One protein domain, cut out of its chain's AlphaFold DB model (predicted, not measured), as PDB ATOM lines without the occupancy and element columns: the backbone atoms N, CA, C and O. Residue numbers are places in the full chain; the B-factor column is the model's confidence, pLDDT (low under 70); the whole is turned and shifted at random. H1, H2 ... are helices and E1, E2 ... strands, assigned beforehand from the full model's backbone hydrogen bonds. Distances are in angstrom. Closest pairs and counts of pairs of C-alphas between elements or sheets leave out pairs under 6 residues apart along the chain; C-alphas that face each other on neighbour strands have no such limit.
ATOM      1  N   THR A  49      52.138   2.260   9.282       86.06
ATOM      2  CA  THR A  49      51.595   3.135   8.225       86.06
ATOM      3  C   THR A  49      51.228   2.335   6.985       86.06
ATOM      4  O   THR A  49      51.927   1.377   6.665       86.06
ATOM      5  N   PHE A  50      50.163   2.731   6.285       85.19
ATOM      6  CA  PHE A  50      49.704   2.082   5.052       85.19
ATOM      7  C   PHE A  50      49.663   3.120   3.931       85.19
ATOM      8  O   PHE A  50      48.973   4.131   4.066       85.19
ATOM      9  N   ARG A  51      50.452   2.936   2.867       85.00
ATOM     10  CA  ARG A  51      50.630   3.963   1.826       85.00
ATOM     11  C   ARG A  51      50.612   3.405   0.415       85.00
ATOM     12  O   ARG A  51      51.122   2.318   0.164       85.00
ATOM     13  N   GLU A  52      50.098   4.204  -0.506       85.88
ATOM     14  CA  GLU A  52      50.223   3.917  -1.926       85.88
ATOM     15  C   GLU A  52      51.659   4.190  -2.411       85.88
ATOM     16  O   GLU A  52      52.335   5.131  -1.981       85.88
ATOM     17  N   SER A  53      52.117   3.352  -3.328       85.94
ATOM     18  CA  SER A  53      53.398   3.419  -4.017       85.94
ATOM     19  C   SER A  53      53.215   3.137  -5.510       85.94
ATOM     20  O   SER A  53      52.145   2.721  -5.950       85.94
ATOM     21  N   ASP A  54      54.244   3.390  -6.309       85.06
ATOM     22  CA  ASP A  54      54.346   2.860  -7.664       85.06
ATOM     23  C   ASP A  54      54.864   1.406  -7.659       85.06
ATOM     24  O   ASP A  54      55.233   0.849  -6.623       85.06
ATOM     25  N   ALA A  55      54.921   0.780  -8.837       82.62
ATOM     26  CA  ALA A  55      55.429  -0.586  -8.983       82.62
ATOM     27  C   ALA A  55      56.930  -0.737  -8.653       82.62
ATOM     28  O   ALA A  55      57.407  -1.857  -8.475       82.62
ATOM     29  N   ALA A  56      57.681   0.365  -8.569       84.94
ATOM     30  CA  ALA A  56      59.077   0.380  -8.138       84.94
ATOM     31  C   ALA A  56      59.223   0.587  -6.615       84.94
ATOM     32  O   ALA A  56      60.339   0.550  -6.097       84.94
ATOM     33  N   GLY A  57      58.111   0.770  -5.892       80.69
ATOM     34  CA  GLY A  57      58.075   0.978  -4.446       80.69
ATOM     35  C   GLY A  57      58.286   2.430  -4.010       80.69
ATOM     36  O   GLY A  57      58.439   2.683  -2.813       80.69
ATOM     37  N   ASN A  58      58.284   3.395  -4.934       85.88
ATOM     38  CA  ASN A  58      58.346   4.811  -4.579       85.88
ATOM     39  C   ASN A  58      56.969   5.283  -4.116       85.88
ATOM     40  O   ASN A  58      55.961   4.980  -4.749       85.88
ATOM     41  N   LEU A  59      56.910   6.045  -3.025       83.50
ATOM     42  CA  LEU A  59      55.647   6.619  -2.554       83.50
ATOM     43  C   LEU A  59      55.112   7.613  -3.588       83.50
ATOM     44  O   LEU A  59      55.841   8.516  -4.000       83.50
ATOM     45  N   LYS A  60      53.840   7.469  -3.978       76.12
ATOM     46  CA  LYS A  60      53.218   8.373  -4.959       76.12
ATOM     47  C   LYS A  60      52.979   9.778  -4.406       76.12
ATOM     48  O   LYS A  60      53.035  10.748  -5.154       76.12
ATOM     49  N   SER A  61      52.732   9.901  -3.104       66.25
ATOM     50  CA  SER A  61      52.554  11.191  -2.443       66.25
ATOM     51  C   SER A  61      53.022  11.146  -0.987       66.25
ATOM     52  O   SER A  61      53.026  10.098  -0.333       66.25
ATOM     53  N   GLU A  62      53.420  12.305  -0.462       67.06
ATOM     54  CA  GLU A  62      53.665  12.464   0.976       67.06
ATOM     55  C   GLU A  62      52.354  12.615   1.764       67.06
ATOM     56  O   GLU A  62      52.270  12.129   2.893       67.06
ATOM     57  N   ASN A  63      51.339  13.226   1.136       64.31
ATOM     58  CA  ASN A  63      49.999  13.456   1.671       64.31
ATOM     59  C   ASN A  63      48.952  13.037   0.635       64.31
ATOM     60  O   ASN A  63      49.056  13.414  -0.533       64.31
ATOM     61  N   ASN A  64      47.904  12.345   1.075       67.88
ATOM     62  CA  ASN A  64      46.824  11.940   0.184       67.88
ATOM     63  C   ASN A  64      45.726  13.011   0.073       67.88
ATOM     64  O   ASN A  64      45.469  13.743   1.032       67.88
ATOM     65  N   GLN A  65      45.055  13.087  -1.080       67.69
ATOM     66  CA  GLN A  65      43.800  13.833  -1.205       67.69
ATOM     67  C   GLN A  65      42.661  13.026  -0.579       67.69
ATOM     68  O   GLN A  65      42.663  11.799  -0.645       67.69
ATOM     69  N   THR A  66      41.690  13.701   0.024       68.62
ATOM     70  CA  THR A  66      40.543  13.050   0.660       68.62
ATOM     71  C   THR A  66      39.235  13.660   0.188       68.62
ATOM     72  O   THR A  66      39.181  14.834  -0.184       68.62
ATOM     73  N   GLU A  67      38.168  12.869   0.230       66.19
ATOM     74  CA  GLU A  67      36.804  13.358   0.055       66.19
ATOM     75  C   GLU A  67      35.834  12.714   1.046       66.19
ATOM     76  O   GLU A  67      36.070  11.595   1.513       66.19
ATOM     77  N   PRO A  68      34.731  13.402   1.380       64.62
ATOM     78  CA  PRO A  68      33.607  12.754   2.031       64.62
ATOM     79  C   PRO A  68      33.022  11.668   1.115       64.62
ATOM     80  O   PRO A  68      32.664  11.950  -0.026       64.62
ATOM     81  N   SER A  69      32.886  10.454   1.638       60.53
ATOM     82  CA  SER A  69      32.223   9.312   1.003       60.53
ATOM     83  C   SER A  69      31.213   8.761   2.005       60.53
ATOM     84  O   SER A  69      31.611   8.338   3.079       60.53
ATOM     85  N   ASP A  70      29.911   8.865   1.722       54.03
ATOM     86  CA  ASP A  70      28.805   8.220   2.459       54.03
ATOM     87  C   ASP A  70      28.892   8.183   4.007       54.03
ATOM     88  O   ASP A  70      28.479   7.221   4.648       54.03
ATOM     89  N   GLY A  71      29.349   9.279   4.624       55.94
ATOM     90  CA  GLY A  71      29.425   9.434   6.085       55.94
ATOM     91  C   GLY A  71      30.834   9.318   6.672       55.94
ATOM     92  O   GLY A  71      31.024   9.698   7.828       55.94
ATOM     93  N   HIS A  72      31.823   8.917   5.867       61.28
ATOM     94  CA  HIS A  72      33.231   8.787   6.249       61.28
ATOM     95  C   HIS A  72      34.180   9.538   5.310       61.28
ATOM     96  O   HIS A  72      33.775  10.155   4.327       61.28
ATOM     97  N   THR A  73      35.468   9.569   5.658       65.31
ATOM     98  CA  THR A  73      36.514  10.177   4.820       65.31
ATOM     99  C   THR A  73      37.198   9.085   4.008       65.31
ATOM    100  O   THR A  73      37.836   8.209   4.590       65.31
ATOM    101  N   ALA A  74      37.088   9.148   2.682       71.75
ATOM    102  CA  ALA A  74      37.825   8.288   1.762       71.75
ATOM    103  C   ALA A  74      39.095   8.993   1.267       71.75
ATOM    104  O   ALA A  74      39.160  10.227   1.224       71.75
ATOM    105  N   ILE A  75      40.107   8.213   0.885       74.31
ATOM    106  CA  ILE A  75      41.293   8.728   0.199       74.31
ATOM    107  C   ILE A  75      41.097   8.604  -1.316       74.31
ATOM    108  O   ILE A  75      40.717   7.559  -1.827       74.31
ATOM    109  N   ILE A  76      41.376   9.664  -2.062       73.12
ATOM    110  CA  ILE A  76      41.282   9.633  -3.524       73.12
ATOM    111  C   ILE A  76      42.562   9.018  -4.093       73.12
ATOM    112  O   ILE A  76      43.660   9.431  -3.712       73.12
ATOM    113  N   LEU A  77      42.410   8.068  -5.020       74.00
ATOM    114  CA  LEU A  77      43.507   7.529  -5.825       74.00
ATOM    115  C   LEU A  77      43.367   7.916  -7.288       74.00
ATOM    116  O   LEU A  77      42.269   7.958  -7.847       74.00
ATOM    117  N   GLU A  78      44.514   8.111  -7.925       74.56
ATOM    118  CA  GLU A  78      44.604   8.259  -9.371       74.56
ATOM    119  C   GLU A  78      44.776   6.879 -10.010       74.56
ATOM    120  O   GLU A  78      45.777   6.186  -9.797       74.56
ATOM    121  N   GLY A  79      43.762   6.474 -10.775       73.38
ATOM    122  CA  GLY A  79      43.794   5.257 -11.579       73.38
ATOM    123  C   GLY A  79      44.583   5.475 -12.865       73.38
ATOM    124  O   GLY A  79      44.829   6.610 -13.278       73.38
ATOM    125  N   ASP A  80      44.981   4.388 -13.521       81.31
ATOM    126  CA  ASP A  80      45.545   4.486 -14.868       81.31
ATOM    127  C   ASP A  80      44.450   4.561 -15.950       81.31
ATOM    128  O   ASP A  80      43.256   4.465 -15.674       81.31
ATOM    129  N   ALA A  81      44.862   4.719 -17.212       81.56
ATOM    130  CA  ALA A  81      43.963   4.962 -18.341       81.56
ATOM    131  C   ALA A  81      42.933   3.848 -18.628       81.56
ATOM    132  O   ALA A  81      42.055   4.046 -19.467       81.56
ATOM    133  N   GLN A  82      43.056   2.667 -18.018       83.75
ATOM    134  CA  GLN A  82      42.103   1.564 -18.186       83.75
ATOM    135  C   GLN A  82      41.141   1.428 -16.996       83.75
ATOM    136  O   GLN A  82      40.206   0.627 -17.060       83.75
ATOM    137  N   MET A  83      41.341   2.206 -15.930       83.88
ATOM    138  CA  MET A  83      40.503   2.207 -14.735       83.88
ATOM    139  C   MET A  83      39.458   3.317 -14.860       83.88
ATOM    140  O   MET A  83      39.787   4.496 -14.818       83.88
ATOM    141  N   ALA A  84      38.194   2.930 -15.025       79.94
ATOM    142  CA  ALA A  84      37.064   3.851 -15.134       79.94
ATOM    143  C   ALA A  84      36.484   4.258 -13.766       79.94
ATOM    144  O   ALA A  84      35.658   5.170 -13.681       79.94
ATOM    145  N   GLY A  85      36.874   3.545 -12.710       78.25
ATOM    146  CA  GLY A  85      36.430   3.756 -11.343       78.25
ATOM    147  C   GLY A  85      36.773   2.562 -10.460       78.25
ATOM    148  O   GLY A  85      37.481   1.636 -10.863       78.25
ATOM    149  N   GLY A  86      36.255   2.578  -9.240       76.88
ATOM    150  CA  GLY A  86      36.400   1.489  -8.285       76.88
ATOM    151  C   GLY A  86      36.936   1.974  -6.950       76.88
ATOM    152  O   GLY A  86      36.908   3.171  -6.653       76.88
ATOM    153  N   GLY A  87      37.443   1.034  -6.164       77.94
ATOM    154  CA  GLY A  87      37.991   1.340  -4.866       77.94
ATOM    155  C   GLY A  87      38.698   0.187  -4.185       77.94
ATOM    156  O   GLY A  87      38.704  -0.951  -4.654       77.94
ATOM    157  N   LEU A  88      39.352   0.524  -3.081       80.75
ATOM    158  CA  LEU A  88      40.154  -0.406  -2.294       80.75
ATOM    159  C   LEU A  88      39.707  -0.361  -0.844       80.75
ATOM    160  O   LEU A  88      39.403   0.711  -0.327       80.75
ATOM    161  N   LEU A  89      39.748  -1.513  -0.190       81.81
ATOM    162  CA  LEU A  89      39.575  -1.654   1.244       81.81
ATOM    163  C   LEU A  89      40.895  -2.144   1.826       81.81
ATOM    164  O   LEU A  89      41.330  -3.267   1.556       81.81
ATOM    165  N   VAL A  90      41.528  -1.309   2.645       85.50
ATOM    166  CA  VAL A  90      42.759  -1.686   3.350       85.50
ATOM    167  C   VAL A  90      42.521  -1.768   4.841       85.50
ATOM    168  O   VAL A  90      41.878  -0.897   5.431       85.50
ATOM    169  N   TYR A  91      43.035  -2.829   5.453       87.50
ATOM    170  CA  TYR A  91      42.893  -3.053   6.885       87.50
ATOM    171  C   TYR A  91      43.902  -4.079   7.403       87.50
ATOM    172  O   TYR A  91      44.413  -4.937   6.673       87.50
ATOM    173  N   ILE A  92      44.181  -4.006   8.702       89.94
ATOM    174  CA  ILE A  92      45.089  -4.922   9.393       89.94
ATOM    175  C   ILE A  92      44.285  -5.731  10.404       89.94
ATOM    176  O   ILE A  92      43.492  -5.167  11.148       89.94
ATOM    177  N   ARG A  93      44.492  -7.049  10.451       91.19
ATOM    178  CA  ARG A  93      43.884  -7.938  11.456       91.19
ATOM    179  C   ARG A  93      44.948  -8.582  12.323       91.19
ATOM    180  O   ARG A  93      45.963  -9.039  11.803       91.19
ATOM    181  N   GLU A  94      44.725  -8.645  13.628       92.25
ATOM    182  CA  GLU A  94      45.544  -9.470  14.522       92.25
ATOM    183  C   GLU A  94      45.265 -10.953  14.233       92.25
ATOM    184  O   GLU A  94      44.111 -11.372  14.192       92.25
ATOM    185  N   MET A  95      46.311 -11.753  14.006       93.00
ATOM    186  CA  MET A  95      46.137 -13.145  13.559       93.00
ATOM    187  C   MET A  95      45.585 -14.063  14.655       93.00
ATOM    188  O   MET A  95      44.879 -15.017  14.342       93.00
ATOM    189  N   ASP A  96      45.900 -13.778  15.919       88.75
ATOM    190  CA  ASP A  96      45.512 -14.634  17.045       88.75
ATOM    191  C   ASP A  96      44.060 -14.390  17.485       88.75
ATOM    192  O   ASP A  96      43.366 -15.321  17.888       88.75
ATOM    193  N   SER A  97      43.590 -13.142  17.404       88.12
ATOM    194  CA  SER A  97      42.247 -12.736  17.846       88.12
ATOM    195  C   SER A  97      41.254 -12.544  16.695       88.12
ATOM    196  O   SER A  97      40.047 -12.548  16.923       88.12
ATOM    197  N   GLY A  98      41.738 -12.348  15.464       85.62
ATOM    198  CA  GLY A  98      40.923 -11.997  14.298       85.62
ATOM    199  C   GLY A  98      40.398 -10.557  14.306       85.62
ATOM    200  O   GLY A  98      39.689 -10.168  13.381       85.62
ATOM    201  N   ILE A  99      40.742  -9.763  15.324       85.50
ATOM    202  CA  ILE A  99      40.237  -8.399  15.503       85.50
ATOM    203  C   ILE A  99      40.881  -7.465  14.472       85.50
ATOM    204  O   ILE A  99      42.105  -7.454  14.303       85.50
ATOM    205  N   THR A 100      40.054  -6.654  13.806       86.75
ATOM    206  CA  THR A 100      40.517  -5.562  12.942       86.75
ATOM    207  C   THR A 100      41.145  -4.459  13.792       86.75
ATOM    208  O   THR A 100      40.571  -3.999  14.778       86.75
ATOM    209  N   VAL A 101      42.354  -4.050  13.422       86.00
ATOM    210  CA  VAL A 101      43.138  -3.037  14.124       86.00
ATOM    211  C   VAL A 101      42.563  -1.650  13.816       86.00
ATOM    212  O   VAL A 101      42.374  -1.337  12.640       86.00
ATOM    213  N   PRO A 102      42.335  -0.797  14.831       81.25
ATOM    214  CA  PRO A 102      41.922   0.581  14.602       81.25
ATOM    215  C   PRO A 102      42.950   1.363  13.770       81.25
ATOM    216  O   PRO A 102      44.161   1.257  14.003       81.25
ATOM    217  N   VAL A 103      42.463   2.192  12.850       80.69
ATOM    218  CA  VAL A 103      43.224   3.148  12.048       80.69
ATOM    219  C   VAL A 103      42.921   4.579  12.485       80.69
ATOM    220  O   VAL A 103      41.779   4.958  12.737       80.69
ATOM    221  N   VAL A 104      43.965   5.397  12.545       78.31
ATOM    222  CA  VAL A 104      43.878   6.850  12.675       78.31
ATOM    223  C   VAL A 104      44.521   7.480  11.451       78.31
ATOM    224  O   VAL A 104      45.588   7.052  11.015       78.31
ATOM    225  N   ILE A 105      43.866   8.492  10.888       74.50
ATOM    226  CA  ILE A 105      44.386   9.254   9.755       74.50
ATOM    227  C   ILE A 105      44.965  10.557  10.302       74.50
ATOM    228  O   ILE A 105      44.236  11.404  10.811       74.50
ATOM    229  N   GLU A 106      46.281  10.710  10.203       72.06
ATOM    230  CA  GLU A 106      47.000  11.918  10.617       72.06
ATOM    231  C   GLU A 106      47.792  12.442   9.419       72.06
ATOM    232  O   GLU A 106      48.509  11.679   8.772       72.06
ATOM    233  N   ASN A 107      47.643  13.729   9.088       70.56
ATOM    234  CA  ASN A 107      48.224  14.331   7.878       70.56
ATOM    235  C   ASN A 107      47.888  13.543   6.595       70.56
ATOM    236  O   ASN A 107      48.731  13.357   5.725       70.56
ATOM    237  N   ASN A 108      46.658  13.026   6.499       70.00
ATOM    238  CA  ASN A 108      46.190  12.167   5.402       70.00
ATOM    239  C   ASN A 108      46.986  10.861   5.224       70.00
ATOM    240  O   ASN A 108      46.902  10.224   4.173       70.00
ATOM    241  N   VAL A 109      47.731  10.430   6.247       76.38
ATOM    242  CA  VAL A 109      48.435   9.148   6.277       76.38
ATOM    243  C   VAL A 109      47.720   8.197   7.241       76.38
ATOM    244  O   VAL A 109      47.645   8.484   8.440       76.38
ATOM    245  N   PRO A 110      47.235   7.045   6.756       80.31
ATOM    246  CA  PRO A 110      46.663   6.004   7.599       80.31
ATOM    247  C   PRO A 110      47.716   5.385   8.516       80.31
ATOM    248  O   PRO A 110      48.793   4.970   8.067       80.31
ATOM    249  N   ARG A 111      47.384   5.276   9.802       85.69
ATOM    250  CA  ARG A 111      48.205   4.632  10.827       85.69
ATOM    251  C   ARG A 111      47.376   3.655  11.650       85.69
ATOM    252  O   ARG A 111      46.448   4.051  12.345       85.69
ATOM    253  N   PHE A 112      47.764   2.390  11.615       86.44
ATOM    254  CA  PHE A 112      47.159   1.304  12.376       86.44
ATOM    255  C   PHE A 112      47.891   1.114  13.708       86.44
ATOM    256  O   PHE A 112      49.125   1.025  13.746       86.44
ATOM    257  N   ALA A 113      47.134   1.044  14.803       85.31
ATOM    258  CA  ALA A 113      47.660   0.932  16.164       85.31
ATOM    259  C   ALA A 113      48.116  -0.506  16.499       85.31
ATOM    260  O   ALA A 113      47.473  -1.227  17.263       85.31
ATOM    261  N   THR A 114      49.227  -0.944  15.902       86.94
ATOM    262  CA  THR A 114      49.828  -2.268  16.133       86.94
ATOM    263  C   THR A 114      50.709  -2.308  17.386       86.94
ATOM    264  O   THR A 114      51.219  -1.291  17.854       86.94
ATOM    265  N   VAL A 115      50.904  -3.508  17.940       87.75
ATOM    266  CA  VAL A 115      51.775  -3.759  19.099       87.75
ATOM    267  C   VAL A 115      52.977  -4.589  18.655       87.75
ATOM    268  O   VAL A 115      52.808  -5.679  18.110       87.75
ATOM    269  N   GLY A 116      54.187  -4.094  18.922       89.44
ATOM    270  CA  GLY A 116      55.427  -4.781  18.560       89.44
ATOM    271  C   GLY A 116      55.502  -6.212  19.108       89.44
ATOM    272  O   GLY A 116      55.123  -6.476  20.250       89.44
ATOM    273  N   GLY A 117      55.980  -7.141  18.279       88.88
ATOM    274  CA  GLY A 117      56.103  -8.569  18.588       88.88
ATOM    275  C   GLY A 117      54.837  -9.398  18.344       88.88
ATOM    276  O   GLY A 117      54.925 -10.625  18.325       88.88
ATOM    277  N   LYS A 118      53.676  -8.769  18.113       91.81
ATOM    278  CA  LYS A 118      52.445  -9.478  17.735       91.81
ATOM    279  C   LYS A 118      52.381  -9.773  16.237       91.81
ATOM    280  O   LYS A 118      52.996  -9.083  15.425       91.81
ATOM    281  N   ARG A 119      51.603 -10.796  15.873       94.38
ATOM    282  CA  ARG A 119      51.389 -11.218  14.484       94.38
ATOM    283  C   ARG A 119      50.110 -10.625  13.909       94.38
ATOM    284  O   ARG A 119      49.040 -10.713  14.512       94.38
ATOM    285  N   TYR A 120      50.227 -10.092  12.704       94.50
ATOM    286  CA  TYR A 120      49.152  -9.429  11.987       94.50
ATOM    287  C   TYR A 120      49.087  -9.895  10.532       94.50
ATOM    288  O   TYR A 120      50.049 -10.424   9.976       94.50
ATOM    289  N   MET A 121      47.933  -9.671   9.917       95.06
ATOM    290  CA  MET A 121      47.701  -9.803   8.487       95.06
ATOM    291  C   MET A 121      47.383  -8.421   7.924       95.06
ATOM    292  O   MET A 121      46.408  -7.807   8.361       95.06
ATOM    293  N   ALA A 122      48.178  -7.942   6.968       94.25
ATOM    294  CA  ALA A 122      47.796  -6.814   6.126       94.25
ATOM    295  C   ALA A 122      46.898  -7.334   5.000       94.25
ATOM    296  O   ALA A 122      47.259  -8.312   4.344       94.25
ATOM    297  N   ASN A 123      45.741  -6.705   4.804       91.25
ATOM    298  CA  ASN A 123      44.751  -7.100   3.806       91.25
ATOM    299  C   ASN A 123      44.529  -5.914   2.858       91.25
ATOM    300  O   ASN A 123      44.370  -4.776   3.311       91.25
ATOM    301  N   LEU A 124      44.517  -6.201   1.561       89.88
ATOM    302  CA  LEU A 124      44.134  -5.288   0.493       89.88
ATOM    303  C   LEU A 124      43.065  -5.993  -0.332       89.88
ATOM    304  O   LEU A 124      43.369  -6.888  -1.122       89.88
ATOM    305  N   ASP A 125      41.819  -5.603  -0.113       85.81
ATOM    306  CA  ASP A 125      40.707  -5.983  -0.970       85.81
ATOM    307  C   ASP A 125      40.466  -4.858  -1.977       85.81
ATOM    308  O   ASP A 125      40.695  -3.682  -1.680       85.81
ATOM    309  N   PHE A 126      40.080  -5.203  -3.197       81.38
ATOM    310  CA  PHE A 126      39.983  -4.233  -4.276       81.38
ATOM    311  C   PHE A 126      38.902  -4.612  -5.262       81.38
ATOM    312  O   PHE A 126      38.662  -5.780  -5.546       81.38
ATOM    313  N   TYR A 127      38.286  -3.594  -5.832       81.12
ATOM    314  CA  TYR A 127      37.364  -3.726  -6.938       81.12
ATOM    315  C   TYR A 127      37.626  -2.595  -7.909       81.12
ATOM    316  O   TYR A 127      37.836  -1.447  -7.515       81.12
ATOM    317  N   ILE A 128      37.640  -2.910  -9.192       82.25
ATOM    318  CA  ILE A 128      37.976  -1.929 -10.213       82.25
ATOM    319  C   ILE A 128      36.958  -2.055 -11.324       82.25
ATOM    320  O   ILE A 128      36.772  -3.124 -11.903       82.25
ATOM    321  N   ASP A 129      36.309  -0.939 -11.623       81.56
ATOM    322  CA  ASP A 129      35.513  -0.801 -12.826       81.56
ATOM    323  C   ASP A 129      36.479  -0.399 -13.946       81.56
ATOM    324  O   ASP A 129      37.159   0.627 -13.875       81.56
ATOM    325  N   GLY A 130      36.606  -1.253 -14.954       83.06
ATOM    326  CA  GLY A 130      37.440  -1.013 -16.121       83.06
ATOM    327  C   GLY A 130      36.698  -0.224 -17.195       83.06
ATOM    328  O   GLY A 130      35.468  -0.103 -17.198       83.06
ATOM    329  N   ILE A 131      37.446   0.287 -18.169       83.69
ATOM    330  CA  ILE A 131      36.843   0.833 -19.388       83.69
ATOM    331  C   ILE A 131      36.068  -0.252 -20.166       83.69
ATOM    332  O   ILE A 131      36.193  -1.452 -19.914       83.69
ATOM    333  N   ASN A 132      35.262   0.167 -21.147       85.00
ATOM    334  CA  ASN A 132      34.475  -0.724 -22.014       85.00
ATOM    335  C   ASN A 132      33.502  -1.657 -21.266       85.00
ATOM    336  O   ASN A 132      33.229  -2.760 -21.734       85.00
ATOM    337  N   ASN A 133      32.949  -1.201 -20.137       80.00
ATOM    338  CA  ASN A 133      31.987  -1.961 -19.334       80.00
ATOM    339  C   ASN A 133      32.555  -3.311 -18.850       80.00
ATOM    340  O   ASN A 133      31.893  -4.347 -18.931       80.00
ATOM    341  N   THR A 134      33.803  -3.284 -18.379       84.75
ATOM    342  CA  THR A 134      34.477  -4.425 -17.753       84.75
ATOM    343  C   THR A 134      34.691  -4.171 -16.266       84.75
ATOM    344  O   THR A 134      34.627  -3.029 -15.811       84.75
ATOM    345  N   GLU A 135      34.929  -5.219 -15.486       83.88
ATOM    346  CA  GLU A 135      35.146  -5.113 -14.046       83.88
ATOM    347  C   GLU A 135      36.054  -6.222 -13.518       83.88
ATOM    348  O   GLU A 135      36.213  -7.276 -14.134       83.88
ATOM    349  N   ILE A 136      36.613  -5.982 -12.339       79.88
ATOM    350  CA  ILE A 136      37.235  -7.004 -11.508       79.88
ATOM    351  C   ILE A 136      36.784  -6.794 -10.064       79.88
ATOM    352  O   ILE A 136      36.878  -5.689  -9.526       79.88
ATOM    353  N   ASP A 137      36.316  -7.869  -9.434       73.75
ATOM    354  CA  ASP A 137      36.354  -7.997  -7.980       73.75
ATOM    355  C   ASP A 137      37.612  -8.788  -7.644       73.75
ATOM    356  O   ASP A 137      37.776  -9.947  -8.035       73.75
ATOM    357  N   GLY A 138      38.556  -8.116  -7.004       65.12
ATOM    358  CA  GLY A 138      39.872  -8.644  -6.724       65.12
ATOM    359  C   GLY A 138      39.829  -9.847  -5.796       65.12
ATOM    360  O   GLY A 138      39.050  -9.916  -4.846       65.12
ATOM    361  N   GLN A 139      40.739 -10.793  -6.018       70.44
ATOM    362  CA  GLN A 139      41.132 -11.690  -4.940       70.44
ATOM    363  C   GLN A 139      41.960 -10.880  -3.945       70.44
ATOM    364  O   GLN A 139      43.071 -10.461  -4.263       70.44
ATOM    365  N   MET A 140      41.399 -10.664  -2.754       82.94
ATOM    366  CA  MET A 140      42.057  -9.990  -1.637       82.94
ATOM    367  C   MET A 140      43.518 -10.440  -1.491       82.94
ATOM    368  O   MET A 140      43.797 -11.628  -1.292       82.94
ATOM    369  N   LEU A 141      44.448  -9.485  -1.538       91.88
ATOM    370  CA  LEU A 141      45.845  -9.746  -1.217       91.88
ATOM    371  C   LEU A 141      46.038  -9.707   0.289       91.88
ATOM    372  O   LEU A 141      45.580  -8.796   0.975       91.88
ATOM    373  N   ASN A 142      46.764 -10.699   0.790       93.56
ATOM    374  CA  ASN A 142      47.024 -10.874   2.208       93.56
ATOM    375  C   ASN A 142      48.514 -11.115   2.413       93.56
ATOM    376  O   ASN A 142      49.072 -12.018   1.782       93.56
ATOM    377  N   VAL A 143      49.146 -10.334   3.288       95.94
ATOM    378  CA  VAL A 143      50.553 -10.524   3.659       95.94
ATOM    379  C   VAL A 143      50.686 -10.578   5.183       95.94
ATOM    380  O   VAL A 143      50.389  -9.586   5.861       95.94
ATOM    381  N   PRO A 144      51.124 -11.717   5.751       95.25
ATOM    382  CA  PRO A 144      51.356 -11.824   7.181       95.25
ATOM    383  C   PRO A 144      52.657 -11.120   7.572       95.25
ATOM    384  O   PRO A 144      53.661 -11.175   6.857       95.25
ATOM    385  N   PHE A 145      52.664 -10.514   8.754       94.88
ATOM    386  CA  PHE A 145      53.855  -9.903   9.330       94.88
ATOM    387  C   PHE A 145      53.832  -9.958  10.857       94.88
ATOM    388  O   PHE A 145      52.778 -10.021  11.489       94.88
ATOM    389  N   THR A 146      55.016  -9.931  11.457       93.94
ATOM    390  CA  THR A 146      55.167  -9.623  12.880       93.94
ATOM    391  C   THR A 146      55.413  -8.129  12.979       93.94
ATOM    392  O   THR A 146      56.363  -7.638  12.367       93.94
ATOM    393  N   ALA A 147      54.554  -7.414  13.706       90.75
ATOM    394  CA  ALA A 147      54.706  -5.976  13.854       90.75
ATOM    395  C   ALA A 147      56.007  -5.665  14.588       90.75
ATOM    396  O   ALA A 147      56.329  -6.267  15.619       90.75
ATOM    397  N   THR A 148      56.739  -4.699  14.062       84.12
ATOM    398  CA  THR A 148      57.749  -3.984  14.828       84.12
ATOM    399  C   THR A 148      57.059  -2.864  15.618       84.12
ATOM    400  O   THR A 148      55.834  -2.817  15.735       84.12
ATOM    401  N   GLU A 149      57.821  -1.963  16.240       78.69
ATOM    402  CA  GLU A 149      57.208  -0.763  16.819       78.69
ATOM    403  C   GLU A 149      56.693   0.199  15.730       78.69
ATOM    404  O   GLU A 149      55.712   0.904  15.957       78.69
ATOM    405  N   ILE A 150      57.346   0.253  14.561       84.06
ATOM    406  CA  ILE A 150      56.997   1.149  13.448       84.06
ATOM    407  C   ILE A 150      57.170   0.396  12.130       84.06
ATOM    408  O   ILE A 150      58.280   0.287  11.608       84.06
ATOM    409  N   ASP A 151      56.058  -0.061  11.564       87.88
ATOM    410  CA  ASP A 151      56.046  -0.762  10.283       87.88
ATOM    411  C   ASP A 151      55.570   0.138   9.139       87.88
ATOM    412  O   ASP A 151      54.823   1.113   9.313       87.88
ATOM    413  N   LYS A 152      55.994  -0.219   7.927       88.75
ATOM    414  CA  LYS A 152      55.505   0.380   6.687       88.75
ATOM    415  C   LYS A 152      54.893  -0.714   5.831       88.75
ATOM    416  O   LYS A 152      55.583  -1.647   5.425       88.75
ATOM    417  N   VAL A 153      53.605  -0.563   5.569       90.50
ATOM    418  CA  VAL A 153      52.883  -1.309   4.553       90.50
ATOM    419  C   VAL A 153      52.756  -0.399   3.342       90.50
ATOM    420  O   VAL A 153      52.298   0.741   3.463       90.50
ATOM    421  N   SER A 154      53.180  -0.883   2.184       91.25
ATOM    422  CA  SER A 154      52.958  -0.193   0.920       91.25
ATOM    423  C   SER A 154      52.169  -1.067  -0.033       91.25
ATOM    424  O   SER A 154      52.230  -2.295   0.025       91.25
ATOM    425  N   PHE A 155      51.409  -0.430  -0.911       91.19
ATOM    426  CA  PHE A 155      50.668  -1.118  -1.953       91.19
ATOM    427  C   PHE A 155      50.723  -0.332  -3.253       91.19
ATOM    428  O   PHE A 155      50.990   0.868  -3.251       91.19
ATOM    429  N   TYR A 156      50.444  -0.999  -4.359       89.00
ATOM    430  CA  TYR A 156      50.104  -0.331  -5.605       89.00
ATOM    431  C   TYR A 156      48.990  -1.100  -6.293       89.00
ATOM    432  O   TYR A 156      48.861  -2.318  -6.141       89.00
ATOM    433  N   VAL A 157      48.203  -0.379  -7.077       86.88
ATOM    434  CA  VAL A 157      47.158  -0.945  -7.916       86.88
ATOM    435  C   VAL A 157      47.243  -0.260  -9.272       86.88
ATOM    436  O   VAL A 157      47.369   0.958  -9.367       86.88
ATOM    437  N   THR A 158      47.224  -1.071 -10.317       86.69
ATOM    438  CA  THR A 158      47.170  -0.669 -11.725       86.69
ATOM    439  C   THR A 158      46.154  -1.559 -12.414       86.69
ATOM    440  O   THR A 158      45.869  -2.637 -11.902       86.69
ATOM    441  N   SER A 159      45.707  -1.199 -13.611       83.00
ATOM    442  CA  SER A 159      44.842  -2.016 -14.470       83.00
ATOM    443  C   SER A 159      45.422  -3.364 -14.897       83.00
ATOM    444  O   SER A 159      44.724  -4.167 -15.502       83.00
ATOM    445  N   GLN A 160      46.680  -3.665 -14.592       88.38
ATOM    446  CA  GLN A 160      47.273  -4.959 -14.937       88.38
ATOM    447  C   GLN A 160      47.644  -5.777 -13.710       88.38
ATOM    448  O   GLN A 160      47.699  -7.007 -13.777       88.38
ATOM    449  N   LYS A 161      47.933  -5.107 -12.596       90.19
ATOM    450  CA  LYS A 161      48.596  -5.728 -11.461       90.19
ATOM    451  C   LYS A 161      48.315  -4.986 -10.167       90.19
ATOM    452  O   LYS A 161      48.287  -3.754 -10.135       90.19
ATOM    453  N   VAL A 162      48.200  -5.759  -9.098       90.19
ATOM    454  CA  VAL A 162      48.116  -5.285  -7.719       90.19
ATOM    455  C   VAL A 162      49.269  -5.869  -6.904       90.19
ATOM    456  O   VAL A 162      49.653  -7.025  -7.100       90.19
ATOM    457  N   GLY A 163      49.820  -5.076  -5.990       92.88
ATOM    458  CA  GLY A 163      50.886  -5.495  -5.088       92.88
ATOM    459  C   GLY A 163      50.666  -4.985  -3.668       92.88
ATOM    460  O   GLY A 163      50.242  -3.847  -3.473       92.88
ATOM    461  N   LEU A 164      50.982  -5.823  -2.680       94.56
ATOM    462  CA  LEU A 164      50.968  -5.505  -1.251       94.56
ATOM    463  C   LEU A 164      52.301  -5.922  -0.619       94.56
ATOM    464  O   LEU A 164      52.748  -7.053  -0.815       94.56
ATOM    465  N   TYR A 165      52.913  -5.029   0.162       93.56
ATOM    466  CA  TYR A 165      54.268  -5.176   0.701       93.56
ATOM    467  C   TYR A 165      54.316  -4.791   2.174       93.56
ATOM    468  O   TYR A 165      53.833  -3.727   2.557       93.56
ATOM    469  N   VAL A 166      54.953  -5.617   3.000       92.06
ATOM    470  CA  VAL A 166      55.219  -5.306   4.409       92.06
ATOM    471  C   VAL A 166      56.499  -5.991   4.869       92.06
ATOM    472  O   VAL A 166      56.664  -7.196   4.701       92.06
ATOM    473  N   ASN A 167      57.418  -5.224   5.461       84.25
ATOM    474  CA  ASN A 167      58.650  -5.733   6.084       84.25
ATOM    475  C   ASN A 167      59.453  -6.724   5.209       84.25
ATOM    476  O   ASN A 167      59.970  -7.722   5.705       84.25
ATOM    477  N   GLY A 168      59.546  -6.462   3.901       78.38
ATOM    478  CA  GLY A 168      60.265  -7.313   2.943       78.38
ATOM    479  C   GLY A 168      59.485  -8.533   2.437       78.38
ATOM    480  O   GLY A 168      59.947  -9.188   1.507       78.38
ATOM    481  N   ASN A 169      58.300  -8.814   2.986       86.75
ATOM    482  CA  ASN A 169      57.344  -9.755   2.409       86.75
ATOM    483  C   ASN A 169      56.443  -9.037   1.405       86.75
ATOM    484  O   ASN A 169      56.117  -7.859   1.577       86.75
ATOM    485  N   SER A 170      55.987  -9.766   0.391       92.06
ATOM    486  CA  SER A 170      55.080  -9.227  -0.613       92.06
ATOM    487  C   SER A 170      54.150 -10.281  -1.184       92.06
ATOM    488  O   SER A 170      54.499 -11.458  -1.264       92.06
ATOM    489  N   HIS A 171      53.001  -9.827  -1.658       94.06
ATOM    490  CA  HIS A 171      52.116 -10.590  -2.521       94.06
ATOM    491  C   HIS A 171      51.752  -9.697  -3.701       94.06
ATOM    492  O   HIS A 171      51.379  -8.541  -3.514       94.06
ATOM    493  N   GLU A 172      51.879 -10.229  -4.908       92.44
ATOM    494  CA  GLU A 172      51.414  -9.590  -6.128       92.44
ATOM    495  C   GLU A 172      50.465 -10.517  -6.880       92.44
ATOM    496  O   GLU A 172      50.662 -11.734  -6.893       92.44
ATOM    497  N   SER A 173      49.479  -9.936  -7.553       90.50
ATOM    498  CA  SER A 173      48.582 -10.672  -8.436       90.50
ATOM    499  C   SER A 173      48.329  -9.894  -9.720       90.50
ATOM    500  O   SER A 173      48.289  -8.661  -9.720       90.50
ATOM    501  N   ASN A 174      48.162 -10.630 -10.816       89.44
ATOM    502  CA  ASN A 174      47.710 -10.066 -12.081       89.44
ATOM    503  C   ASN A 174      46.198  -9.851 -12.033       89.44
ATOM    504  O   ASN A 174      45.476 -10.604 -11.377       89.44
ATOM    505  N   MET A 175      45.718  -8.860 -12.772       85.50
ATOM    506  CA  MET A 175      44.292  -8.581 -12.871       85.50
ATOM    507  C   MET A 175      43.709  -9.156 -14.157       85.50
ATOM    508  O   MET A 175      44.295  -9.038 -15.233       85.50
ATOM    509  N   ALA A 176      42.543  -9.782 -14.029       85.50
ATOM    510  CA  ALA A 176      41.741 -10.277 -15.133       85.50
ATOM    511  C   ALA A 176      40.365  -9.616 -15.055       85.50
ATOM    512  O   ALA A 176      39.696  -9.707 -14.030       85.50
ATOM    513  N   TYR A 177      39.987  -8.924 -16.126       84.00
ATOM    514  CA  TYR A 177      38.715  -8.222 -16.215       84.00
ATOM    515  C   TYR A 177      37.673  -9.099 -16.890       84.00
ATOM    516  O   TYR A 177      37.918  -9.637 -17.973       84.00
ATOM    517  N   ASP A 178      36.498  -9.159 -16.282       85.00
ATOM    518  CA  ASP A 178      35.317  -9.790 -16.845       85.00
ATOM    519  C   ASP A 178      34.344  -8.728 -17.381       85.00
ATOM    520  O   ASP A 178      34.381  -7.566 -16.963       85.00
ATOM    521  N   PRO A 179      33.453  -9.081 -18.326       83.81
ATOM    522  CA  PRO A 179      32.321  -8.230 -18.672       83.81
ATOM    523  C   PRO A 179      31.501  -7.875 -17.427       83.81
ATOM    524  O   PRO A 179      31.235  -8.747 -16.598       83.81
ATOM    525  N   ALA A 180      31.067  -6.619 -17.312       75.50
ATOM    526  CA  ALA A 180      30.307  -6.182 -16.148       75.50
ATOM    527  C   ALA A 180      29.027  -7.014 -15.938       75.50
ATOM    528  O   ALA A 180      28.277  -7.263 -16.886       75.50
ATOM    529  N   GLY A 181      28.774  -7.409 -14.688       70.25
ATOM    530  CA  GLY A 181      27.665  -8.272 -14.270       70.25
ATOM    531  C   GLY A 181      28.020  -9.762 -14.182       70.25
ATOM    532  O   GLY A 181      27.215 -10.547 -13.680       70.25
ATOM    533  N   ASN A 182      29.216 -10.169 -14.623       72.12
ATOM    534  CA  ASN A 182      29.658 -11.565 -14.531       72.12
ATOM    535  C   ASN A 182      30.294 -11.925 -13.178       72.12
ATOM    536  O   ASN A 182      30.378 -13.109 -12.856       72.12
ATOM    537  N   ASN A 183      30.687 -10.947 -12.357       64.75
ATOM    538  CA  ASN A 183      31.276 -11.186 -11.029       64.75
ATOM    539  C   ASN A 183      30.263 -11.679  -9.961       64.75
ATOM    540  O   ASN A 183      30.627 -11.888  -8.803       64.75
ATOM    541  N   ALA A 184      28.995 -11.888 -10.341       63.88
ATOM    542  CA  ALA A 184      27.882 -12.313  -9.485       63.88
ATOM    543  C   ALA A 184      27.532 -11.351  -8.330       63.88
ATOM    544  O   ALA A 184      26.760 -11.724  -7.441       63.88
ATOM    545  N   ARG A 185      28.063 -10.119  -8.320       63.69
ATOM    546  CA  ARG A 185      27.868  -9.150  -7.232       63.69
ATOM    547  C   ARG A 185      27.490  -7.780  -7.789       63.69
ATOM    548  O   ARG A 185      28.339  -6.910  -7.896       63.69
ATOM    549  N   GLY A 186      26.196  -7.602  -8.087       63.53
ATOM    550  CA  GLY A 186      25.567  -6.357  -8.566       63.53
ATOM    551  C   GLY A 186      25.497  -6.243 -10.098       63.53
ATOM    552  O   GLY A 186      26.413  -6.654 -10.799       63.53
ATOM    553  N   ASN A 187      24.410  -5.681 -10.640       69.44
ATOM    554  CA  ASN A 187      24.163  -5.634 -12.092       69.44
ATOM    555  C   ASN A 187      24.698  -4.363 -12.776       69.44
ATOM    556  O   ASN A 187      24.672  -4.255 -14.001       69.44
ATOM    557  N   ASN A 188      25.130  -3.367 -12.002       69.88
ATOM    558  CA  ASN A 188      25.641  -2.085 -12.489       69.88
ATOM    559  C   ASN A 188      26.579  -1.442 -11.459       69.88
ATOM    560  O   ASN A 188      26.520  -1.766 -10.275       69.88
ATOM    561  N   THR A 189      27.409  -0.495 -11.897       65.69
ATOM    562  CA  THR A 189      28.419   0.181 -11.065       65.69
ATOM    563  C   THR A 189      27.870   0.700  -9.735       65.69
ATOM    564  O   THR A 189      28.531   0.564  -8.708       65.69
ATOM    565  N   GLN A 190      26.656   1.256  -9.720       70.50
ATOM    566  CA  GLN A 190      26.037   1.807  -8.514       70.50
ATOM    567  C   GLN A 190      25.665   0.717  -7.501       70.50
ATOM    568  O   GLN A 190      25.991   0.850  -6.322       70.50
ATOM    569  N   GLU A 191      25.024  -0.367  -7.949       72.81
ATOM    570  CA  GLU A 191      24.705  -1.531  -7.109       72.81
ATOM    571  C   GLU A 191      25.968  -2.160  -6.532       72.81
ATOM    572  O   GLU A 191      26.010  -2.514  -5.354       72.81
ATOM    573  N   ARG A 192      27.022  -2.251  -7.344       70.00
ATOM    574  CA  ARG A 192      28.295  -2.788  -6.883       70.00
ATOM    575  C   ARG A 192      28.931  -1.889  -5.832       70.00
ATOM    576  O   ARG A 192      29.324  -2.380  -4.780       70.00
ATOM    577  N   ALA A 193      28.997  -0.578  -6.077       65.50
ATOM    578  CA  ALA A 193      29.496   0.390  -5.103       65.50
ATOM    579  C   ALA A 193      28.722   0.310  -3.774       65.50
ATOM    580  O   ALA A 193      29.336   0.298  -2.711       65.50
ATOM    581  N   ALA A 194      27.393   0.169  -3.820       72.88
ATOM    582  CA  ALA A 194      26.568  -0.013  -2.625       72.88
ATOM    583  C   ALA A 194      26.890  -1.321  -1.880       72.88
ATOM    584  O   ALA A 194      27.172  -1.293  -0.683       72.88
ATOM    585  N   TRP A 195      26.935  -2.451  -2.588       70.00
ATOM    586  CA  TRP A 195      27.291  -3.749  -2.005       70.00
ATOM    587  C   TRP A 195      28.695  -3.737  -1.368       70.00
ATOM    588  O   TRP A 195      28.938  -4.317  -0.310       70.00
ATOM    589  N   ARG A 196      29.644  -3.023  -1.974       68.81
ATOM    590  CA  ARG A 196      31.019  -2.895  -1.465       68.81
ATOM    591  C   ARG A 196      31.086  -2.066  -0.184       68.81
ATOM    592  O   ARG A 196      31.804  -2.451   0.739       68.81
ATOM    593  N   ARG A 197      30.269  -1.017  -0.067       67.56
ATOM    594  CA  ARG A 197      30.101  -0.255   1.185       67.56
ATOM    595  C   ARG A 197      29.507  -1.102   2.305       67.56
ATOM    596  O   ARG A 197      29.932  -0.979   3.450       67.56
ATOM    597  N   GLU A 198      28.594  -2.020   1.991       69.25
ATOM    598  CA  GLU A 198      28.110  -2.983   2.986       69.25
ATOM    599  C   GLU A 198      29.254  -3.873   3.507       69.25
ATOM    600  O   GLU A 198      29.358  -4.079   4.715       69.25
ATOM    601  N   ASN A 199      30.181  -4.327   2.650       66.12
ATOM    602  CA  ASN A 199      31.361  -5.070   3.127       66.12
ATOM    603  C   ASN A 199      32.311  -4.224   3.974       66.12
ATOM    604  O   ASN A 199      32.878  -4.746   4.936       66.12
ATOM    605  N   TYR A 200      32.495  -2.942   3.649       68.06
ATOM    606  CA  TYR A 200      33.281  -2.021   4.477       68.06
ATOM    607  C   TYR A 200      32.729  -1.973   5.911       68.06
ATOM    608  O   TYR A 200      33.475  -2.164   6.878       68.06
ATOM    609  N   LEU A 201      31.406  -1.830   6.048       64.00
ATOM    610  CA  LEU A 201      30.731  -1.858   7.347       64.00
ATOM    611  C   LEU A 201      30.871  -3.220   8.046       64.00
ATOM    612  O   LEU A 201      31.113  -3.260   9.251       64.00
ATOM    613  N   LEU A 202      30.783  -4.331   7.305       62.66
ATOM    614  CA  LEU A 202      30.964  -5.683   7.855       62.66
ATOM    615  C   LEU A 202      32.397  -5.956   8.343       62.66
ATOM    616  O   LEU A 202      32.587  -6.750   9.264       62.66
ATOM    617  N   THR A 203      33.403  -5.327   7.734       63.38
ATOM    618  CA  THR A 203      34.826  -5.616   8.003       63.38
ATOM    619  C   THR A 203      35.408  -4.753   9.130       63.38
ATOM    620  O   THR A 203      36.423  -5.118   9.735       63.38
ATOM    621  N   GLY A 204      34.752  -3.643   9.474       57.91
ATOM    622  CA  GLY A 204      35.141  -2.836  10.632       57.91
ATOM    623  C   GLY A 204      34.590  -1.412  10.683       57.91
ATOM    624  O   GLY A 204      34.651  -0.811  11.749       57.91
ATOM    625  N   GLY A 205      34.034  -0.874   9.592       59.59
ATOM    626  CA  GLY A 205      33.483   0.484   9.566       59.59
ATOM    627  C   GLY A 205      34.513   1.597   9.821       59.59
ATOM    628  O   GLY A 205      35.730   1.401   9.710       59.59
ATOM    629  N   ASP A 206      34.000   2.780  10.163       56.09
ATOM    630  CA  ASP A 206      34.785   4.010  10.294       56.09
ATOM    631  C   ASP A 206      35.839   3.919  11.389       56.09
ATOM    632  O   ASP A 206      35.540   3.765  12.573       56.09
ATOM    633  N   GLY A 207      37.101   4.029  10.973       56.50
ATOM    634  CA  GLY A 207      38.253   3.934  11.866       56.50
ATOM    635  C   GLY A 207      38.875   2.543  11.952       56.50
ATOM    636  O   GLY A 207      39.730   2.340  12.807       56.50
ATOM    637  N   PHE A 208      38.512   1.598  11.078       54.34
ATOM    638  CA  PHE A 208      39.140   0.264  11.003       54.34
ATOM    639  C   PHE A 208      39.536  -0.151   9.585       54.34
ATOM    640  O   PHE A 208      40.500  -0.897   9.396       54.34
ATOM    641  N   VAL A 209      38.801   0.343   8.594       55.22
ATOM    642  CA  VAL A 209      39.038   0.112   7.173       55.22
ATOM    643  C   VAL A 209      39.179   1.473   6.503       55.22
ATOM    644  O   VAL A 209      38.607   2.460   6.960       55.22
ATOM    645  N   LEU A 210      39.962   1.544   5.436       60.16
ATOM    646  CA  LEU A 210      40.109   2.756   4.641       60.16
ATOM    647  C   LEU A 210      39.662   2.486   3.208       60.16
ATOM    648  O   LEU A 210      40.169   1.558   2.574       60.16
ATOM    649  N   GLU A 211      38.727   3.312   2.738       62.91
ATOM    650  CA  GLU A 211      38.257   3.320   1.357       62.91
ATOM    651  C   GLU A 211      39.145   4.229   0.507       62.91
ATOM    652  O   GLU A 211      39.418   5.381   0.864       62.91
ATOM    653  N   TYR A 212      39.554   3.700  -0.638       60.94
ATOM    654  CA  TYR A 212      40.150   4.469  -1.715       60.94
ATOM    655  C   TYR A 212      39.183   4.575  -2.895       60.94
ATOM    656  O   TYR A 212      38.573   3.562  -3.217       60.94
ATOM    657  N   VAL A 213      39.062   5.731  -3.559       63.09
ATOM    658  CA  VAL A 213      38.157   5.916  -4.717       63.09
ATOM    659  C   VAL A 213      38.934   6.372  -5.950       63.09
ATOM    660  O   VAL A 213      39.683   7.347  -5.881       63.09
ATOM    661  N   TYR A 214      38.733   5.690  -7.084       63.72
ATOM    662  CA  TYR A 214      39.286   6.099  -8.380       63.72
ATOM    663  C   TYR A 214      38.349   7.069  -9.096       63.72
ATOM    664  O   TYR A 214      37.182   6.749  -9.333       63.72
ATOM    665  N   LYS A 215      38.867   8.235  -9.492       58.75
ATOM    666  CA  LYS A 215      38.157   9.179 -10.366       58.75
ATOM    667  C   LYS A 215      38.703   9.095 -11.786       58.75
ATOM    668  O   LYS A 215      39.913   9.020 -11.976       58.75
ATOM    669  N   ASN A 216      37.807   9.139 -12.771       53.44
ATOM    670  CA  ASN A 216      38.208   9.368 -14.158       53.44
ATOM    671  C   ASN A 216      38.853  10.752 -14.283       53.44
ATOM    672  O   ASN A 216      38.314  11.724 -13.746       53.44
TER     673      ASN A 216
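Overview. This is residues 49 to 216 of the 217 residues of an uncharacterized protein of Leptospira weilii str. 2006001855 (UniProt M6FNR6). Two sheets stand partly face to face: a large, twisted sheet of E2, E3, E4, E7, E8, E9 and E13, and a smaller one of E1, E10, E11 and E12 over part of one of its faces. The single helix H1 packs on the other face of the large sheet, along E4, and the hairpin of E5 and E6 sits beside E1. The printed part has 168 residues, mostly strand, with named elements in the order E1 to E12, H1, E13. The large sheet is branched and mixed; the small one is mixed, in the order E1, E10, E11, E12. The whole is compact, with a radius of gyration of the C-alphas of 15.2 A and spans of 46 by 33 by 29 A.

Along the chain. E1, residues 49 to 52, begins at C-alpha 49 (51.595, 3.135, 8.225). E2 is residues 66 to 69, E3 72 to 78, and E4 83 to 94, 31.9 A long. E5 is residues 103 to 106, E6 109 to 112, and E7 119 to 130, 35.1 A long. E8 is residues 134 to 137, E9 141 to 146, E10 152 to 157, E11 161 to 166 and E12 169 to 174. H1, residues 189 to 203, is 20.9 A long and begins at (28.419, 0.181, -11.065). E13, residues 210 to 215, ends at (38.157, 9.179, -10.366).

Arrangement. In the large sheet E4 is antiparallel to E7 (N 89 to O 125, 2.8 A) and, on its other side, to E13 (N 212 to O 88, 3.0 A). E13 is parallel to E3 (N 75 to O 211, 2.9 A), and E3 forms a hairpin with E2 (N 69 to O 72, 2.8 A). On the side of E7 away from E4 are E8, its hairpin partner (N 130 to O 134, 2.8 A), and antiparallel E9 (N 120 to O 145, 2.8 A). In the sandwich, two sheets face to face, the facing parts are 8.4 A centre to centre; the C-alphas of Val 143 in E9 and Ser 170 in E12, the closest of these strands, are 6.4 A apart. E1 is parallel to E10 (N 153 to O 49, 2.8 A). E10, E11 and E12 form a meander, each the antiparallel neighbour of the one before, with N 165 to O 154 at 2.8 A and N 164 to O 171 at 2.9 A. In the hairpin of E5 and E6, N 104 and O 111 are 2.8 A apart; the closest C-alphas of E1 and E6 are those of Thr 49 and Arg 111, 4.5 A. H1 is on the large sheet at a height of 9.2 A, along the strands at 6 degrees to E4 on the local plane. It is over E4 and only just not over E13, on which 2 of its C-alphas fall. Every O i to N i+4 pair in H1 is within hydrogen-bond range.

Size, cuts and confidence. The C-alphas farthest apart, those of Gly 117 and Asn 132, are 46.7 A apart. The printed part has no cut. The links from E1 to E2 and from E12 to H1 are long. The mean pLDDT of the printed part is 78.8, and 43 residues are under 70, among them 61 to 73, 183 to 189 and 196 to 216.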